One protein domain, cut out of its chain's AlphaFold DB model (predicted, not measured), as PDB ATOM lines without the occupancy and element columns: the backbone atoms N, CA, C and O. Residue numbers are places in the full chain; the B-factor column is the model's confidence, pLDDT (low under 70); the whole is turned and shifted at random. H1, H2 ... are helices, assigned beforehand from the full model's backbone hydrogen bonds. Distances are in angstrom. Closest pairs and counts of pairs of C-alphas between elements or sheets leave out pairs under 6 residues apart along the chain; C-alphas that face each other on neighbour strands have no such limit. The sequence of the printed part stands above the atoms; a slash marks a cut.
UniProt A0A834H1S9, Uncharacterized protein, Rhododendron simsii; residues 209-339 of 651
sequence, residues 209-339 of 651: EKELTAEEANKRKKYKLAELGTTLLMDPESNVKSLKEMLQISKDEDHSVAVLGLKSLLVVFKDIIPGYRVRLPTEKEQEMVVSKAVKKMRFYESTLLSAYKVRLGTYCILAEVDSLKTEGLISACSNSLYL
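Overview. This is residues 209 to 339 of the 651 residues of an uncharacterized protein of Rhododendron simsii (UniProt A0A834H1S9). Nearly aligned helices make an elongated stack with H2 and H3 in the middle: H1, H3 and H6 run one way, H2 and long H5 the other, and little H4 lies far out. The 131 printed residues hold six named helices, H1 to H6 in order, no named strand: all helix. Only just compact, close to loose, radius of gyration of the C-alphas 16.8 A; spans 56 by 28 by 22 A.

Arrangement. H5, residues 292 to 321, touches H2, residues 242 to 249, with residues 304 to 311 alone; closest C-alphas Ala 307 and Lys 244, 6.5 A. H3, residues 255 to 272, touches H1, residues 209 to 234, at a shallow tilt of 5 degrees, closest C-alphas Val 268 and Gly 229, 6.5 A. H3 touches H6, residues 326 to 339; closest C-alphas Lys 263 and Asn 335, 6.6 A. H3, H5 and H6 form an up-and-down bundle, each running against the one before. H4, residues 283 to 287, touches no helix. Every helix has each O i to N i+4 pair within hydrogen-bond range.

Along the chain. H5 measures 43.5 A, H1 37.5 A. H1 begins at C-alpha 209, (149.729, 169.915, 189.743); H6 ends at C-alpha 339, (153.686, 207.370, 196.916).

Size, cuts and confidence. The printed part has no cut. pLDDT is under 70 at 209 to 212, 275 to 285 and 312 to 339.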
ATOM      1  N   GLU A 209     148.259 169.964 189.692       62.34
ATOM      2  CA  GLU A 209     149.729 169.915 189.743       62.34
ATOM      3  C   GLU A 209     150.368 171.172 189.134       62.34
ATOM      4  O   GLU A 209     151.372 171.683 189.647       62.34
ATOM      5  N   LYS A 210     149.773 171.721 188.067       67.00
ATOM      6  CA  LYS A 210     150.194 173.002 187.481       67.00
ATOM      7  C   LYS A 210     149.877 174.175 188.402       67.00
ATOM      8  O   LYS A 210     150.725 175.050 188.548       67.00
ATOM      9  N   GLU A 211     148.719 174.176 189.053       61.50
ATOM     10  CA  GLU A 211     148.331 175.183 190.042       61.50
ATOM     11  C   GLU A 211     149.237 175.136 191.276       61.50
ATOM     12  O   GLU A 211     149.739 176.175 191.698       61.50
ATOM     13  N   LEU A 212     149.560 173.949 191.796       62.38
ATOM     14  CA  LEU A 212     150.517 173.778 192.894       62.38
ATOM     15  C   LEU A 212     151.919 174.262 192.501       62.38
ATOM     16  O   LEU A 212     152.561 174.996 193.255       62.38
ATOM     17  N   THR A 213     152.375 173.932 191.292       73.81
ATOM     18  CA  THR A 213     153.669 174.400 190.770       73.81
ATOM     19  C   THR A 213     153.679 175.924 190.575       73.81
ATOM     20  O   THR A 213     154.672 176.586 190.892       73.81
ATOM     21  N   ALA A 214     152.571 176.508 190.109       71.44
ATOM     22  CA  ALA A 214     152.400 177.951 189.962       71.44
ATOM     23  C   ALA A 214     152.342 178.662 191.326       71.44
ATOM     24  O   ALA A 214     152.974 179.703 191.517       71.44
ATOM     25  N   GLU A 215     151.669 178.086 192.321       74.94
ATOM     26  CA  GLU A 215     151.646 178.597 193.690       74.94
ATOM     27  C   GLU A 215     153.026 178.555 194.353       74.94
ATOM     28  O   GLU A 215     153.422 179.509 195.033       74.94
ATOM     29  N   GLU A 216     153.787 177.479 194.158       81.38
ATOM     30  CA  GLU A 216     155.165 177.375 194.634       81.38
ATOM     31  C   GLU A 216     156.087 178.379 193.939       81.38
ATOM     32  O   GLU A 216     156.898 179.035 194.603       81.38
ATOM     33  N   ALA A 217     155.941 178.563 192.624       81.25
ATOM     34  CA  ALA A 217     156.649 179.599 191.881       81.25
ATOM     35  C   ALA A 217     156.304 180.996 192.419       81.25
ATOM     36  O   ALA A 217     157.205 181.801 192.664       81.25
ATOM     37  N   ASN A 218     155.031 181.258 192.715       83.06
ATOM     38  CA  ASN A 218     154.566 182.510 193.305       83.06
ATOM     39  C   ASN A 218     155.137 182.733 194.708       83.06
ATOM     40  O   ASN A 218     155.607 183.830 195.013       83.06
ATOM     41  N   LYS A 219     155.186 181.700 195.555       86.06
ATOM     42  CA  LYS A 219     155.852 181.767 196.868       86.06
ATOM     43  C   LYS A 219     157.343 182.077 196.714       86.06
ATOM     44  O   LYS A 219     157.848 182.970 197.390       86.06
ATOM     45  N   ARG A 220     158.042 181.426 195.780       87.69
ATOM     46  CA  ARG A 220     159.460 181.708 195.488       87.69
ATOM     47  C   ARG A 220     159.673 183.148 195.012       87.69
ATOM     48  O   ARG A 220     160.604 183.794 195.483       87.69
ATOM     49  N   LYS A 221     158.813 183.674 194.131       86.88
ATOM     50  CA  LYS A 221     158.859 185.079 193.679       86.88
ATOM     51  C   LYS A 221     158.664 186.051 194.853       86.88
ATOM     52  O   LYS A 221     159.408 187.021 194.956       86.88
ATOM     53  N   LYS A 222     157.747 185.755 195.785       87.94
ATOM     54  CA  LYS A 222     157.542 186.545 197.018       87.94
ATOM     55  C   LYS A 222     158.788 186.584 197.905       87.94
ATOM     56  O   LYS A 222     159.184 187.663 198.334       87.94
ATOM     57  N   TYR A 223     159.420 185.434 198.150       90.25
ATOM     58  CA  TYR A 223     160.650 185.372 198.950       90.25
ATOM     59  C   TYR A 223     161.807 186.119 198.292       90.25
ATOM     60  O   TYR A 223     162.445 186.937 198.949       90.25
ATOM     61  N   LYS A 224     162.016 185.915 196.985       88.50
ATOM     62  CA  LYS A 224     163.021 186.665 196.216       88.50
ATOM     63  C   LYS A 224     162.795 188.164 196.323       88.50
ATOM     64  O   LYS A 224     163.735 188.927 196.493       88.50
ATOM     65  N   LEU A 225     161.542 188.597 196.254       88.62
ATOM     66  CA  LEU A 225     161.222 190.007 196.345       88.62
ATOM     67  C   LEU A 225     161.510 190.593 197.739       88.62
ATOM     68  O   LEU A 225     161.988 191.721 197.834       88.62
ATOM     69  N   ALA A 226     161.266 189.831 198.807       89.75
ATOM     70  CA  ALA A 226     161.618 190.232 200.168       89.75
ATOM     71  C   ALA A 226     163.143 190.305 200.376       89.75
ATOM     72  O   ALA A 226     163.641 191.251 200.987       89.75
ATOM     73  N   GLU A 227     163.894 189.350 199.829       90.81
ATOM     74  CA  GLU A 227     165.362 189.343 199.850       90.81
ATOM     75  C   GLU A 227     165.940 190.548 199.086       90.81
ATOM     76  O   GLU A 227     166.769 191.294 199.609       90.81
ATOM     77  N   LEU A 228     165.437 190.819 197.878       89.19
ATOM     78  CA  LEU A 228     165.834 191.992 197.093       89.19
ATOM     79  C   LEU A 228     165.465 193.309 197.794       89.19
ATOM     80  O   LEU A 228     166.256 194.246 197.785       89.19
ATOM     81  N   GLY A 229     164.290 193.385 198.427       87.56
ATOM     82  CA  GLY A 229     163.865 194.571 199.171       87.56
ATOM     83  C   GLY A 229     164.730 194.838 200.407       87.56
ATOM     84  O   GLY A 229     165.170 195.964 200.616       87.56
ATOM     85  N   THR A 230     165.024 193.806 201.200       88.31
ATOM     86  CA  THR A 230     165.858 193.935 202.410       88.31
ATOM     87  C   THR A 230     167.303 194.289 202.077       88.31
ATOM     88  O   THR A 230     167.837 195.235 202.648       88.31
ATOM     89  N   THR A 231     167.916 193.612 201.103       89.19
ATOM     90  CA  THR A 231     169.281 193.934 200.642       89.19
ATOM     91  C   THR A 231     169.395 195.362 200.114       89.19
ATOM     92  O   THR A 231     170.387 196.049 200.360       89.19
ATOM     93  N   LEU A 232     168.369 195.842 199.416       88.94
ATOM     94  CA  LEU A 232     168.337 197.193 198.876       88.94
ATOM     95  C   LEU A 232     168.141 198.267 199.960       88.94
ATOM     96  O   LEU A 232     168.735 199.336 199.853       88.94
ATOM     97  N   LEU A 233     167.355 197.984 201.004       87.06
ATOM     98  CA  LEU A 233     167.197 198.879 202.157       87.06
ATOM     99  C   LEU A 233     168.451 198.933 203.042       87.06
ATOM    100  O   LEU A 233     168.703 199.963 203.659       87.06
ATOM    101  N   MET A 234     169.232 197.850 203.105       87.81
ATOM    102  CA  MET A 234     170.493 197.823 203.856       87.81
ATOM    103  C   MET A 234     171.556 198.731 203.232       87.81
ATOM    104  O   MET A 234     172.159 199.521 203.948       87.81
ATOM    105  N   ASP A 235     171.762 198.638 201.912       85.88
ATOM    106  CA  ASP A 235     172.723 199.468 201.175       85.88
ATOM    107  C   ASP A 235     172.181 199.850 199.780       85.88
ATOM    108  O   ASP A 235     172.361 199.110 198.799       85.88
ATOM    109  N   PRO A 236     171.549 201.030 199.633       81.94
ATOM    110  CA  PRO A 236     170.885 201.406 198.388       81.94
ATOM    111  C   PRO A 236     171.866 201.690 197.244       81.94
ATOM    112  O   PRO A 236     171.543 201.440 196.085       81.94
ATOM    113  N   GLU A 237     173.082 202.171 197.534       80.88
ATOM    114  CA  GLU A 237     174.054 202.559 196.502       80.88
ATOM    115  C   GLU A 237     174.771 201.380 195.826       80.88
ATOM    116  O   GLU A 237     175.198 201.498 194.675       80.88
ATOM    117  N   SER A 238     174.977 200.261 196.527       83.00
ATOM    118  CA  SER A 238     175.621 199.067 195.954       83.00
ATOM    119  C   SER A 238     174.616 198.180 195.226       83.00
ATOM    120  O   SER A 238     174.945 197.598 194.191       83.00
ATOM    121  N   ASN A 239     173.379 198.133 195.725       85.62
ATOM    122  CA  ASN A 239     172.364 197.172 195.302       85.62
ATOM    123  C   ASN A 239     171.351 197.750 194.301       85.62
ATOM    124  O   ASN A 239     170.329 197.136 194.021       85.62
ATOM    125  N   VAL A 240     171.642 198.891 193.664       82.81
ATOM    126  CA  VAL A 240     170.742 199.567 192.699       82.81
ATOM    127  C   VAL A 240     170.264 198.668 191.552       82.81
ATOM    128  O   VAL A 240     169.229 198.923 190.939       82.81
ATOM    129  N   LYS A 241     171.020 197.613 191.222       84.31
ATOM    130  CA  LYS A 241     170.644 196.639 190.187       84.31
ATOM    131  C   LYS A 241     169.431 195.799 190.598       84.31
ATOM    132  O   LYS A 241     168.616 195.498 189.728       84.31
ATOM    133  N   SER A 242     169.253 195.539 191.894       86.81
ATOM    134  CA  SER A 242     168.103 194.821 192.456       86.81
ATOM    135  C   SER A 242     166.773 195.495 192.104       86.81
ATOM    136  O   SER A 242     165.782 194.810 191.877       86.81
ATOM    137  N   LEU A 243     166.747 196.827 191.930       85.56
ATOM    138  CA  LEU A 243     165.556 197.548 191.452       85.56
ATOM    139  C   LEU A 243     165.097 197.074 190.068       85.56
ATOM    140  O   LEU A 243     163.897 196.992 189.810       85.56
ATOM    141  N   LYS A 244     166.031 196.752 189.165       85.69
ATOM    142  CA  LYS A 244     165.695 196.244 187.824       85.69
ATOM    143  C   LYS A 244     165.117 194.833 187.895       85.69
ATOM    144  O   LYS A 244     164.205 194.518 187.138       85.69
ATOM    145  N   GLU A 245     165.611 194.015 188.817       86.00
ATOM    146  CA  GLU A 245     165.103 192.661 189.050       86.00
ATOM    147  C   GLU A 245     163.700 192.692 189.669       86.00
ATOM    148  O   GLU A 245     162.797 192.017 189.178       86.00
ATOM    149  N   MET A 246     163.459 193.564 190.653       85.56
ATOM    150  CA  MET A 246     162.118 193.793 191.212       85.56
ATOM    151  C   MET A 246     161.126 194.319 190.160       85.56
ATOM    152  O   MET A 246     159.954 193.937 190.154       85.56
ATOM    153  N   LEU A 247     161.588 195.166 189.232       84.38
ATOM    154  CA  LEU A 247     160.786 195.628 188.096       84.38
ATOM    155  C   LEU A 247     160.457 194.511 187.105       84.38
ATOM    156  O   LEU A 247     159.380 194.533 186.517       84.38
ATOM    157  N   GLN A 248     161.355 193.544 186.919       87.12
ATOM    158  CA  GLN A 248     161.093 192.391 186.061       87.12
ATOM    159  C   GLN A 248     160.009 191.490 186.664       87.12
ATOM    160  O   GLN A 248     159.099 191.091 185.947       87.12
ATOM    161  N   ILE A 249     160.051 191.255 187.983       83.94
ATOM    162  CA  ILE A 249     158.996 190.526 188.719       83.94
ATOM    163  C   ILE A 249     157.652 191.274 188.638       83.94
ATOM    164  O   ILE A 249     156.579 190.686 188.603       83.94
ATOM    165  N   SER A 250     157.692 192.605 188.546       80.19
ATOM    166  CA  SER A 250     156.485 193.430 188.400       80.19
ATOM    167  C   SER A 250     155.820 193.325 187.016       80.19
ATOM    168  O   SER A 250     154.731 193.859 186.834       80.19
ATOM    169  N   LYS A 251     156.465 192.667 186.042       80.69
ATOM    170  CA  LYS A 251     155.944 192.408 184.685       80.69
ATOM    171  C   LYS A 251     155.561 190.938 184.465       80.69
ATOM    172  O   LYS A 251     155.403 190.525 183.319       80.69
ATOM    173  N   ASP A 252     155.484 190.152 185.536       78.69
ATOM    174  CA  ASP A 252     155.081 188.747 185.482       78.69
ATOM    175  C   ASP A 252     153.659 188.568 184.916       78.69
ATOM    176  O   ASP A 252     152.812 189.456 185.025       78.69
ATOM    177  N   GLU A 253     153.399 187.387 184.347       73.56
ATOM    178  CA  GLU A 253     152.085 186.989 183.811       73.56
ATOM    179  C   GLU A 253     151.006 186.928 184.914       73.56
ATOM    180  O   GLU A 253     149.835 187.224 184.678       73.56
ATOM    181  N   ASP A 254     151.415 186.613 186.150       78.50
ATOM    182  CA  ASP A 254     150.546 186.559 187.323       78.50
ATOM    183  C   ASP A 254     150.231 187.961 187.867       78.50
ATOM    184  O   ASP A 254     151.054 188.585 188.549       78.50
ATOM    185  N   HIS A 255     148.989 188.418 187.684       74.19
ATOM    186  CA  HIS A 255     148.538 189.734 188.157       74.19
ATOM    187  C   HIS A 255     148.760 189.937 189.671       74.19
ATOM    188  O   HIS A 255     149.204 190.998 190.106       74.19
ATOM    189  N   SER A 256     148.537 188.903 190.490       77.25
ATOM    190  CA  SER A 256     148.745 188.967 191.945       77.25
ATOM    191  C   SER A 256     150.208 189.210 192.333       77.25
ATOM    192  O   SER A 256     150.480 189.934 193.295       77.25
ATOM    193  N   VAL A 257     151.159 188.619 191.602       80.81
ATOM    194  CA  VAL A 257     152.597 188.814 191.847       80.81
ATOM    195  C   VAL A 257     153.060 190.151 191.287       80.81
ATOM    196  O   VAL A 257     153.789 190.857 191.980       80.81
ATOM    197  N   ALA A 258     152.571 190.547 190.110       77.12
ATOM    198  CA  ALA A 258     152.853 191.853 189.523       77.12
ATOM    199  C   ALA A 258     152.409 193.000 190.452       77.12
ATOM    200  O   ALA A 258     153.194 193.898 190.768       77.12
ATOM    201  N   VAL A 259     151.184 192.928 190.991       74.44
ATOM    202  CA  VAL A 259     150.650 193.908 191.954       74.44
ATOM    203  C   VAL A 259     151.465 193.927 193.248       74.44
ATOM    204  O   VAL A 259     151.774 195.001 193.773       74.44
ATOM    205  N   LEU A 260     151.844 192.761 193.778       80.50
ATOM    206  CA  LEU A 260     152.688 192.684 194.973       80.50
ATOM    207  C   LEU A 260     154.088 193.260 194.719       80.50
ATOM    208  O   LEU A 260     154.640 193.942 195.587       80.50
ATOM    209  N   GLY A 261     154.637 193.028 193.528       81.75
ATOM    210  CA  GLY A 261     155.920 193.569 193.110       81.75
ATOM    211  C   GLY A 261     155.916 195.087 193.071       81.75
ATOM    212  O   GLY A 261     156.765 195.726 193.694       81.75
ATOM    213  N   LEU A 262     154.879 195.665 192.469       76.50
ATOM    214  CA  LEU A 262     154.683 197.111 192.418       76.50
ATOM    215  C   LEU A 262     154.468 197.735 193.804       76.50
ATOM    216  O   LEU A 262     155.033 198.793 194.083       76.50
ATOM    217  N   LYS A 263     153.695 197.083 194.686       75.75
ATOM    218  CA  LYS A 263     153.511 197.506 196.092       75.75
ATOM    219  C   LYS A 263     154.817 197.521 196.864       75.75
ATOM    220  O   LYS A 263     155.109 198.473 197.579       75.75
ATOM    221  N   SER A 264     155.611 196.478 196.716       84.88
ATOM    222  CA  SER A 264     156.849 196.357 197.476       84.88
ATOM    223  C   SER A 264     157.907 197.326 196.964       84.88
ATOM    224  O   SER A 264     158.580 197.988 197.747       84.88
ATOM    225  N   LEU A 265     157.980 197.496 195.641       82.31
ATOM    226  CA  LEU A 265     158.828 198.491 195.002       82.31
ATOM    227  C   LEU A 265     158.466 199.919 195.446       82.31
ATOM    228  O   LEU A 265     159.349 200.751 195.617       82.31
ATOM    229  N   LEU A 266     157.182 200.206 195.675       76.62
ATOM    230  CA  LEU A 266     156.737 201.486 196.220       76.62
ATOM    231  C   LEU A 266     157.267 201.749 197.638       76.62
ATOM    232  O   LEU A 266     157.754 202.846 197.901       76.62
ATOM    233  N   VAL A 267     157.151 200.770 198.539       81.06
ATOM    234  CA  VAL A 267     157.646 200.906 199.920       81.06
ATOM    235  C   VAL A 267     159.149 201.164 199.909       81.06
ATOM    236  O   VAL A 267     159.620 202.116 200.517       81.06
ATOM    237  N   VAL A 268     159.877 200.392 199.107       84.25
ATOM    238  CA  VAL A 268     161.312 200.575 198.881       84.25
ATOM    239  C   VAL A 268     161.631 201.984 198.366       84.25
ATOM    240  O   VAL A 268     162.529 202.641 198.881       84.25
ATOM    241  N   PHE A 269     160.889 202.494 197.378       79.94
ATOM    242  CA  PHE A 269     161.112 203.847 196.867       79.94
ATOM    243  C   PHE A 269     160.862 204.930 197.922       79.94
ATOM    244  O   PHE A 269     161.606 205.903 197.957       79.94
ATOM    245  N   LYS A 270     159.865 204.768 198.797       77.25
ATOM    246  CA  LYS A 270     159.598 205.726 199.879       77.25
ATOM    247  C   LYS A 270     160.814 205.933 200.786       77.25
ATOM    248  O   LYS A 270     161.080 207.068 201.164       77.25
ATOM    249  N   ASP A 271     161.536 204.865 201.103       81.31
ATOM    250  CA  ASP A 271     162.669 204.932 202.029       81.31
ATOM    251  C   ASP A 271     163.976 205.361 201.333       81.31
ATOM    252  O   ASP A 271     164.879 205.896 201.970       81.31
ATOM    253  N   ILE A 272     164.074 205.154 200.014       81.75
ATOM    254  CA  ILE A 272     165.302 205.349 199.224       81.75
ATOM    255  C   ILE A 272     165.344 206.699 198.490       81.75
ATOM    256  O   ILE A 272     166.425 207.177 198.129       81.75
ATOM    257  N   ILE A 273     164.188 207.320 198.223       76.31
ATOM    258  CA  ILE A 273     164.130 208.560 197.441       76.31
ATOM    259  C   ILE A 273     164.840 209.699 198.191       76.31
ATOM    260  O   ILE A 273     164.460 210.038 199.314       76.31
ATOM    261  N   PRO A 274     165.837 210.347 197.561       74.19
ATOM    262  CA  PRO A 274     166.498 211.492 198.159       74.19
ATOM    263  C   PRO A 274     165.547 212.684 198.267       74.19
ATOM    264  O   PRO A 274     164.741 212.943 197.374       74.19
ATOM    265  N   GLY A 275     165.708 213.469 199.330       64.69
ATOM    266  CA  GLY A 275     164.943 214.692 199.571       64.69
ATOM    267  C   GLY A 275     165.398 215.925 198.785       64.69
ATOM    268  O   GLY A 275     165.091 217.047 199.174       64.69
ATOM    269  N   TYR A 276     166.169 215.736 197.715       69.44
ATOM    270  CA  TYR A 276     166.647 216.803 196.840       69.44
ATOM    271  C   TYR A 276     166.271 216.517 195.383       69.44
ATOM    272  O   TYR A 276     165.983 215.380 195.000       69.44
ATOM    273  N   ARG A 277     166.268 217.565 194.552       65.56
ATOM    274  CA  ARG A 277     166.004 217.470 193.109       65.56
ATOM    275  C   ARG A 277     167.115 216.695 192.410       65.56
ATOM    276  O   ARG A 277     168.212 217.222 192.236       65.56
ATOM    277  N   VAL A 278     166.824 215.478 191.955       68.19
ATOM    278  CA  VAL A 278     167.768 214.706 191.137       68.19
ATOM    279  C   VAL A 278     167.742 215.247 189.709       68.19
ATOM    280  O   VAL A 278     166.822 214.978 188.935       68.19
ATOM    281  N   ARG A 279     168.753 216.043 189.357       66.88
ATOM    282  CA  ARG A 279     168.943 216.567 188.002       66.88
ATOM    283  C   ARG A 279     169.669 215.530 187.145       66.88
ATOM    284  O   ARG A 279     170.710 215.012 187.531       66.88
ATOM    285  N   LEU A 280     169.157 215.275 185.941       67.69
ATOM    286  CA  LEU A 280     169.877 214.487 184.940       67.69
ATOM    287  C   LEU A 280     171.140 215.252 184.493       67.69
ATOM    288  O   LEU A 280     171.013 216.417 184.102       67.69
ATOM    289  N   PRO A 281     172.337 214.633 184.526       69.31
ATOM    290  CA  PRO A 281     173.568 215.289 184.096       69.31
ATOM    291  C   PRO A 281     173.473 215.741 182.638       69.31
ATOM    292  O   PRO A 281     173.032 214.966 181.784       69.31
ATOM    293  N   THR A 282     173.906 216.970 182.350       67.00
ATOM    294  CA  THR A 282     173.980 217.469 180.966       67.00
ATOM    295  C   THR A 282     175.043 216.708 180.169       67.00
ATOM    296  O   THR A 282     175.989 216.180 180.751       67.00
ATOM    297  N   GLU A 283     174.926 216.651 178.838       67.06
ATOM    298  CA  GLU A 283     175.895 215.945 177.969       67.06
ATOM    299  C   GLU A 283     177.338 216.416 178.232       67.06
ATOM    300  O   GLU A 283     178.249 215.607 178.393       67.06
ATOM    301  N   LYS A 284     177.512 217.725 178.452       64.56
ATOM    302  CA  LYS A 284     178.792 218.354 178.815       64.56
ATOM    303  C   LYS A 284     179.344 217.879 180.167       64.56
ATOM    304  O   LYS A 284     180.551 217.749 180.335       64.56
ATOM    305  N   GLU A 285     178.477 217.609 181.142       68.69
ATOM    306  CA  GLU A 285     178.871 217.097 182.461       68.69
ATOM    307  C   GLU A 285     179.155 215.590 182.451       68.69
ATOM    308  O   GLU A 285     179.892 215.113 183.319       68.69
ATOM    309  N   GLN A 286     178.572 214.836 181.512       70.50
ATOM    310  CA  GLN A 286     178.825 213.400 181.333       70.50
ATOM    311  C   GLN A 286     180.178 213.131 180.672       70.50
ATOM    312  O   GLN A 286     180.832 212.148 181.019       70.50
ATOM    313  N   GLU A 287     180.603 214.012 179.767       70.31
ATOM    314  CA  GLU A 287     181.913 213.942 179.108       70.31
ATOM    315  C   GLU A 287     183.070 214.331 180.043       70.31
ATOM    316  O   GLU A 287     184.208 213.907 179.839       70.31
ATOM    317  N   MET A 288     182.792 215.091 181.106       75.81
ATOM    318  CA  MET A 288     183.803 215.486 182.083       75.81
ATOM    319  C   MET A 288     184.243 214.301 182.958       75.81
ATOM    320  O   MET A 288     183.421 213.596 183.553       75.81
ATOM    321  N   VAL A 289     185.561 214.115 183.102       73.50
ATOM    322  CA  VAL A 289     186.136 213.090 183.984       73.50
ATOM    323  C   VAL A 289     185.867 213.471 185.437       73.50
ATOM    324  O   VAL A 289     186.459 214.394 185.986       73.50
ATOM    325  N   VAL A 290     184.949 212.744 186.066       83.25
ATOM    326  CA  VAL A 290     184.593 212.915 187.476       83.25
ATOM    327  C   VAL A 290     185.241 211.855 188.360       83.25
ATOM    328  O   VAL A 290     185.605 210.765 187.908       83.25
ATOM    329  N   SER A 291     185.361 212.166 189.651       87.69
ATOM    330  CA  SER A 291     185.892 211.241 190.652       87.69
ATOM    331  C   SER A 291     185.057 209.956 190.747       87.69
ATOM    332  O   SER A 291     183.868 209.926 190.413       87.69
ATOM    333  N   LYS A 292     185.669 208.871 191.248       86.69
ATOM    334  CA  LYS A 292     184.990 207.571 191.420       86.69
ATOM    335  C   LYS A 292     183.721 207.685 192.278       86.69
ATOM    336  O   LYS A 292     182.719 207.054 191.951       86.69
ATOM    337  N   ALA A 293     183.745 208.521 193.320       84.44
ATOM    338  CA  ALA A 293     182.595 208.771 194.189       84.44
ATOM    339  C   ALA A 293     181.442 209.465 193.438       84.44
ATOM    340  O   ALA A 293     180.313 208.986 193.466       84.44
ATOM    341  N   VAL A 294     181.739 210.526 192.677       84.38
ATOM    342  CA  VAL A 294     180.733 211.245 191.874       84.38
ATOM    343  C   VAL A 294     180.165 210.347 190.774       84.38
ATOM    344  O   VAL A 294     178.968 210.371 190.498       84.38
ATOM    345  N   LYS A 295     180.996 209.492 190.169       84.31
ATOM    346  CA  LYS A 295     180.542 208.513 189.175       84.31
ATOM    347  C   LYS A 295     179.586 207.475 189.776       84.31
ATOM    348  O   LYS A 295     178.598 207.134 189.128       84.31
ATOM    349  N   LYS A 296     179.850 207.001 191.001       85.81
ATOM    350  CA  LYS A 296     178.965 206.078 191.734       85.81
ATOM    351  C   LYS A 296     177.611 206.733 192.032       85.81
ATOM    352  O   LYS A 296     176.584 206.145 191.709       85.81
ATOM    353  N   MET A 297     177.618 207.967 192.538       83.75
ATOM    354  CA  MET A 297     176.403 208.747 192.810       83.75
ATOM    355  C   MET A 297     175.572 208.975 191.538       83.75
ATOM    356  O   MET A 297     174.383 208.671 191.516       83.75
ATOM    357  N   ARG A 298     176.200 209.390 190.429       83.88
ATOM    358  CA  ARG A 298     175.506 209.564 189.136       83.88
ATOM    359  C   ARG A 298     174.898 208.264 188.610       83.88
ATOM    360  O   ARG A 298     173.801 208.276 188.057       83.88
ATOM    361  N   PHE A 299     175.609 207.145 188.749       84.75
ATOM    362  CA  PHE A 299     175.098 205.836 188.340       84.75
ATOM    363  C   PHE A 299     173.878 205.424 189.170       84.75
ATOM    364  O   PHE A 299     172.895 204.929 188.611       84.75
ATOM    365  N   TYR A 300     173.930 205.667 190.481       86.50
ATOM    366  CA  TYR A 300     172.812 205.452 191.389       86.50
ATOM    367  C   TYR A 300     171.596 206.299 190.987       86.50
ATOM    368  O   TYR A 300     170.543 205.743 190.686       86.50
ATOM    369  N   GLU A 301     171.763 207.615 190.859       84.06
ATOM    370  CA  GLU A 301     170.693 208.554 190.499       84.06
ATOM    371  C   GLU A 301     170.069 208.254 189.129       84.06
ATOM    372  O   GLU A 301     168.846 208.230 188.984       84.06
ATOM    373  N   SER A 302     170.898 207.965 188.121       83.81
ATOM    374  CA  SER A 302     170.435 207.597 186.779       83.81
ATOM    375  C   SER A 302     169.628 206.297 186.789       83.81
ATOM    376  O   SER A 302     168.570 206.209 186.157       83.81
ATOM    377  N   THR A 303     170.094 205.293 187.537       84.25
ATOM    378  CA  THR A 303     169.403 204.005 187.647       84.25
ATOM    379  C   THR A 303     168.100 204.146 188.430       84.25
ATOM    380  O   THR A 303     167.088 203.595 188.000       84.25
ATOM    381  N   LEU A 304     168.096 204.927 189.513       84.69
ATOM    382  CA  LEU A 304     166.910 205.230 190.313       84.69
ATOM    383  C   LEU A 304     165.837 205.922 189.459       84.69
ATOM    384  O   LEU A 304     164.694 205.472 189.424       84.69
ATOM    385  N   LEU A 305     166.219 206.954 188.697       80.94
ATOM    386  CA  LEU A 305     165.332 207.664 187.769       80.94
ATOM    387  C   LEU A 305     164.775 206.747 186.677       80.94
ATOM    388  O   LEU A 305     163.582 206.786 186.376       80.94
ATOM    389  N   SER A 306     165.629 205.923 186.066       82.50
ATOM    390  CA  SER A 306     165.216 204.975 185.028       82.50
ATOM    391  C   SER A 306     164.235 203.938 185.578       82.50
ATOM    392  O   SER A 306     163.182 203.717 184.979       82.50
ATOM    393  N   ALA A 307     164.532 203.357 186.744       81.94
ATOM    394  CA  ALA A 307     163.665 202.395 187.412       81.94
ATOM    395  C   ALA A 307     162.316 203.020 187.802       81.94
ATOM    396  O   ALA A 307     161.260 202.426 187.578       81.94
ATOM    397  N   TYR A 308     162.340 204.251 188.317       78.31
ATOM    398  CA  TYR A 308     161.138 204.996 188.674       78.31
ATOM    399  C   TYR A 308     160.242 205.255 187.455       78.31
ATOM    400  O   TYR A 308     159.052 204.951 187.506       78.31
ATOM    401  N   LYS A 309     160.802 205.718 186.327       75.88
ATOM    402  CA  LYS A 309     160.052 205.924 185.072       75.88
ATOM    403  C   LYS A 309     159.408 204.636 184.556       75.88
ATOM    404  O   LYS A 309     158.236 204.633 184.200       75.88
ATOM    405  N   VAL A 310     160.152 203.528 184.554       76.94
ATOM    406  CA  VAL A 310     159.625 202.226 184.104       76.94
ATOM    407  C   VAL A 310     158.499 201.741 185.015       76.94
ATOM    408  O   VAL A 310     157.499 201.221 184.516       76.94
ATOM    409  N   ARG A 311     158.614 201.942 186.333       75.62
ATOM    410  CA  ARG A 311     157.530 201.642 187.277       75.62
ATOM    411  C   ARG A 311     156.265 202.431 186.941       75.62
ATOM    412  O   ARG A 311     155.197 201.834 186.883       75.62
ATOM    413  N   LEU A 312     156.387 203.742 186.717       67.69
ATOM    414  CA  LEU A 312     155.249 204.606 186.382       67.69
ATOM    415  C   LEU A 312     154.574 204.194 185.072       67.69
ATOM    416  O   LEU A 312     153.356 204.057 185.038       67.69
ATOM    417  N   GLY A 313     155.357 203.901 184.031       65.69
ATOM    418  CA  GLY A 313     154.816 203.396 182.767       65.69
ATOM    419  C   GLY A 313     154.097 202.053 182.927       65.69
ATOM    420  O   GLY A 313     152.998 201.877 182.416       65.69
ATOM    421  N   THR A 314     154.671 201.121 183.698       66.31
ATOM    422  CA  THR A 314     154.044 199.810 183.972       66.31
ATOM    423  C   THR A 314     152.737 199.973 184.748       66.31
ATOM    424  O   THR A 314     151.747 199.315 184.446       66.31
ATOM    425  N   TYR A 315     152.710 200.897 185.710       64.19
ATOM    426  CA  TYR A 315     151.505 201.247 186.455       64.19
ATOM    427  C   TYR A 315     150.412 201.816 185.542       64.19
ATOM    428  O   TYR A 315     149.258 201.422 185.659       64.19
ATOM    429  N   CYS A 316     150.768 202.703 184.611       61.47
ATOM    430  CA  CYS A 316     149.815 203.275 183.665       61.47
ATOM    431  C   CYS A 316     149.246 202.247 182.682       61.47
ATOM    432  O   CYS A 316     148.048 202.259 182.428       61.47
ATOM    433  N   ILE A 317     150.070 201.308 182.208       64.19
ATOM    434  CA  ILE A 317     149.603 200.196 181.370       64.19
ATOM    435  C   ILE A 317     148.607 199.325 182.145       64.19
ATOM    436  O   ILE A 317     147.545 199.005 181.627       64.19
ATOM    437  N   LEU A 318     148.906 198.975 183.400       60.47
ATOM    438  CA  LEU A 318     147.977 198.198 184.230       60.47
ATOM    439  C   LEU A 318     146.674 198.960 184.495       60.47
ATOM    440  O   LEU A 318     145.601 198.380 184.413       60.47
ATOM    441  N   ALA A 319     146.763 200.271 184.720       54.75
ATOM    442  CA  ALA A 319     145.605 201.134 184.918       54.75
ATOM    443  C   ALA A 319     144.692 201.221 183.671       54.75
ATOM    444  O   ALA A 319     143.486 201.409 183.818       54.75
ATOM    445  N   GLU A 320     145.236 201.087 182.455       53.72
ATOM    446  CA  GLU A 320     144.463 201.060 181.202       53.72
ATOM    447  C   GLU A 320     143.850 199.685 180.885       53.72
ATOM    448  O   GLU A 320     142.813 199.614 180.225       53.72
ATOM    449  N   VAL A 321     144.468 198.594 181.346       54.28
ATOM    450  CA  VAL A 321     144.077 197.213 180.999       54.28
ATOM    451  C   VAL A 321     142.889 196.693 181.834       54.28
ATOM    452  O   VAL A 321     142.264 195.694 181.472       54.28
ATOM    453  N   ASP A 322     142.479 197.396 182.890       49.34
ATOM    454  CA  ASP A 322     141.497 196.896 183.858       49.34
ATOM    455  C   ASP A 322     140.024 197.088 183.447       49.34
ATOM    456  O   ASP A 322     139.215 197.726 184.121       49.34
ATOM    457  N   SER A 323     139.631 196.401 182.376       40.66
ATOM    458  CA  SER A 323     138.233 195.989 182.199       40.66
ATOM    459  C   SER A 323     137.826 194.860 183.161       40.66
ATOM    460  O   SER A 323     136.653 194.493 183.184       40.66
ATOM    461  N   LEU A 324     138.741 194.286 183.961       40.16
ATOM    462  CA  LEU A 324     138.443 193.160 184.852       40.16
ATOM    463  C   LEU A 324     139.276 193.192 186.154       40.16
ATOM    464  O   LEU A 324     140.456 192.870 186.142       40.16
ATOM    465  N   LYS A 325     138.570 193.417 187.278       45.81
ATOM    466  CA  LYS A 325     138.922 193.196 188.707       45.81
ATOM    467  C   LYS A 325     139.412 194.419 189.512       45.81
ATOM    468  O   LYS A 325     140.574 194.799 189.559       45.81
ATOM    469  N   THR A 326     138.455 194.936 190.279       48.62
ATOM    470  CA  THR A 326     138.463 196.025 191.270       48.62
ATOM    471  C   THR A 326     139.560 195.968 192.347       48.62
ATOM    472  O   THR A 326     139.938 197.009 192.876       48.62
ATOM    473  N   GLU A 327     140.124 194.804 192.679       45.72
ATOM    474  CA  GLU A 327     141.133 194.692 193.750       45.72
ATOM    475  C   GLU A 327     142.533 195.192 193.341       45.72
ATOM    476  O   GLU A 327     143.260 195.752 194.169       45.72
ATOM    477  N   GLY A 328     142.901 195.053 192.060       47.06
ATOM    478  CA  GLY A 328     144.164 195.562 191.515       47.06
ATOM    479  C   GLY A 328     144.205 197.090 191.545       47.06
ATOM    480  O   GLY A 328     145.140 197.673 192.100       47.06
ATOM    481  N   LEU A 329     143.122 197.717 191.080       46.34
ATOM    482  CA  LEU A 329     142.907 199.166 190.962       46.34
ATOM    483  C   LEU A 329     142.827 199.915 192.292       46.34
ATOM    484  O   LEU A 329     143.450 200.967 192.437       46.34
ATOM    485  N   ILE A 330     142.108 199.375 193.282       45.88
ATOM    486  CA  ILE A 330     142.050 199.956 194.635       45.88
ATOM    487  C   ILE A 330     143.450 199.980 195.244       45.88
ATOM    488  O   ILE A 330     143.862 200.954 195.877       45.88
ATOM    489  N   SER A 331     144.213 198.918 195.009       45.72
ATOM    490  CA  SER A 331     145.567 198.798 195.520       45.72
ATOM    491  C   SER A 331     146.581 199.637 194.741       45.72
ATOM    492  O   SER A 331     147.508 200.182 195.335       45.72
ATOM    493  N   ALA A 332     146.356 199.813 193.440       48.12
ATOM    494  CA  ALA A 332     147.101 200.711 192.581       48.12
ATOM    495  C   ALA A 332     146.892 202.167 193.035       48.12
ATOM    496  O   ALA A 332     147.858 202.879 193.313       48.12
ATOM    497  N   CYS A 333     145.646 202.595 193.237       44.19
ATOM    498  CA  CYS A 333     145.332 203.958 193.666       44.19
ATOM    499  C   CYS A 333     145.741 204.237 195.116       44.19
ATOM    500  O   CYS A 333     146.253 205.317 195.404       44.19
ATOM    501  N   SER A 334     145.629 203.251 196.013       41.75
ATOM    502  CA  SER A 334     146.192 203.340 197.368       41.75
ATOM    503  C   SER A 334     147.717 203.482 197.331       41.75
ATOM    504  O   SER A 334     148.283 204.249 198.103       41.75
ATOM    505  N   ASN A 335     148.385 202.816 196.387       47.25
ATOM    506  CA  ASN A 335     149.819 202.945 196.147       47.25
ATOM    507  C   ASN A 335     150.213 204.301 195.541       47.25
ATOM    508  O   ASN A 335     151.245 204.852 195.911       47.25
ATOM    509  N   SER A 336     149.405 204.860 194.637       49.53
ATOM    510  CA  SER A 336     149.596 206.217 194.108       49.53
ATOM    511  C   SER A 336     149.437 207.273 195.215       49.53
ATOM    512  O   SER A 336     150.266 208.170 195.350       49.53
ATOM    513  N   LEU A 337     148.442 207.097 196.093       42.84
ATOM    514  CA  LEU A 337     148.208 207.909 197.294       42.84
ATOM    515  C   LEU A 337     149.350 207.781 198.326       42.84
ATOM    516  O   LEU A 337     149.802 208.788 198.875       42.84
ATOM    517  N   TYR A 338     149.875 206.574 198.559       42.53
ATOM    518  CA  TYR A 338     150.996 206.358 199.485       42.53
ATOM    519  C   TYR A 338     152.310 206.924 198.931       42.53
ATOM    520  O   TYR A 338     153.045 207.585 199.666       42.53
ATOM    521  N   LEU A 339     152.568 206.745 197.628       45.16
ATOM    522  CA  LEU A 339     153.686 207.370 196.916       45.16
ATOM    523  C   LEU A 339     153.629 208.888 197.056       45.16
ATOM    524  O   LEU A 339     154.635 209.521 197.354       45.16
TER     525      LEU A 339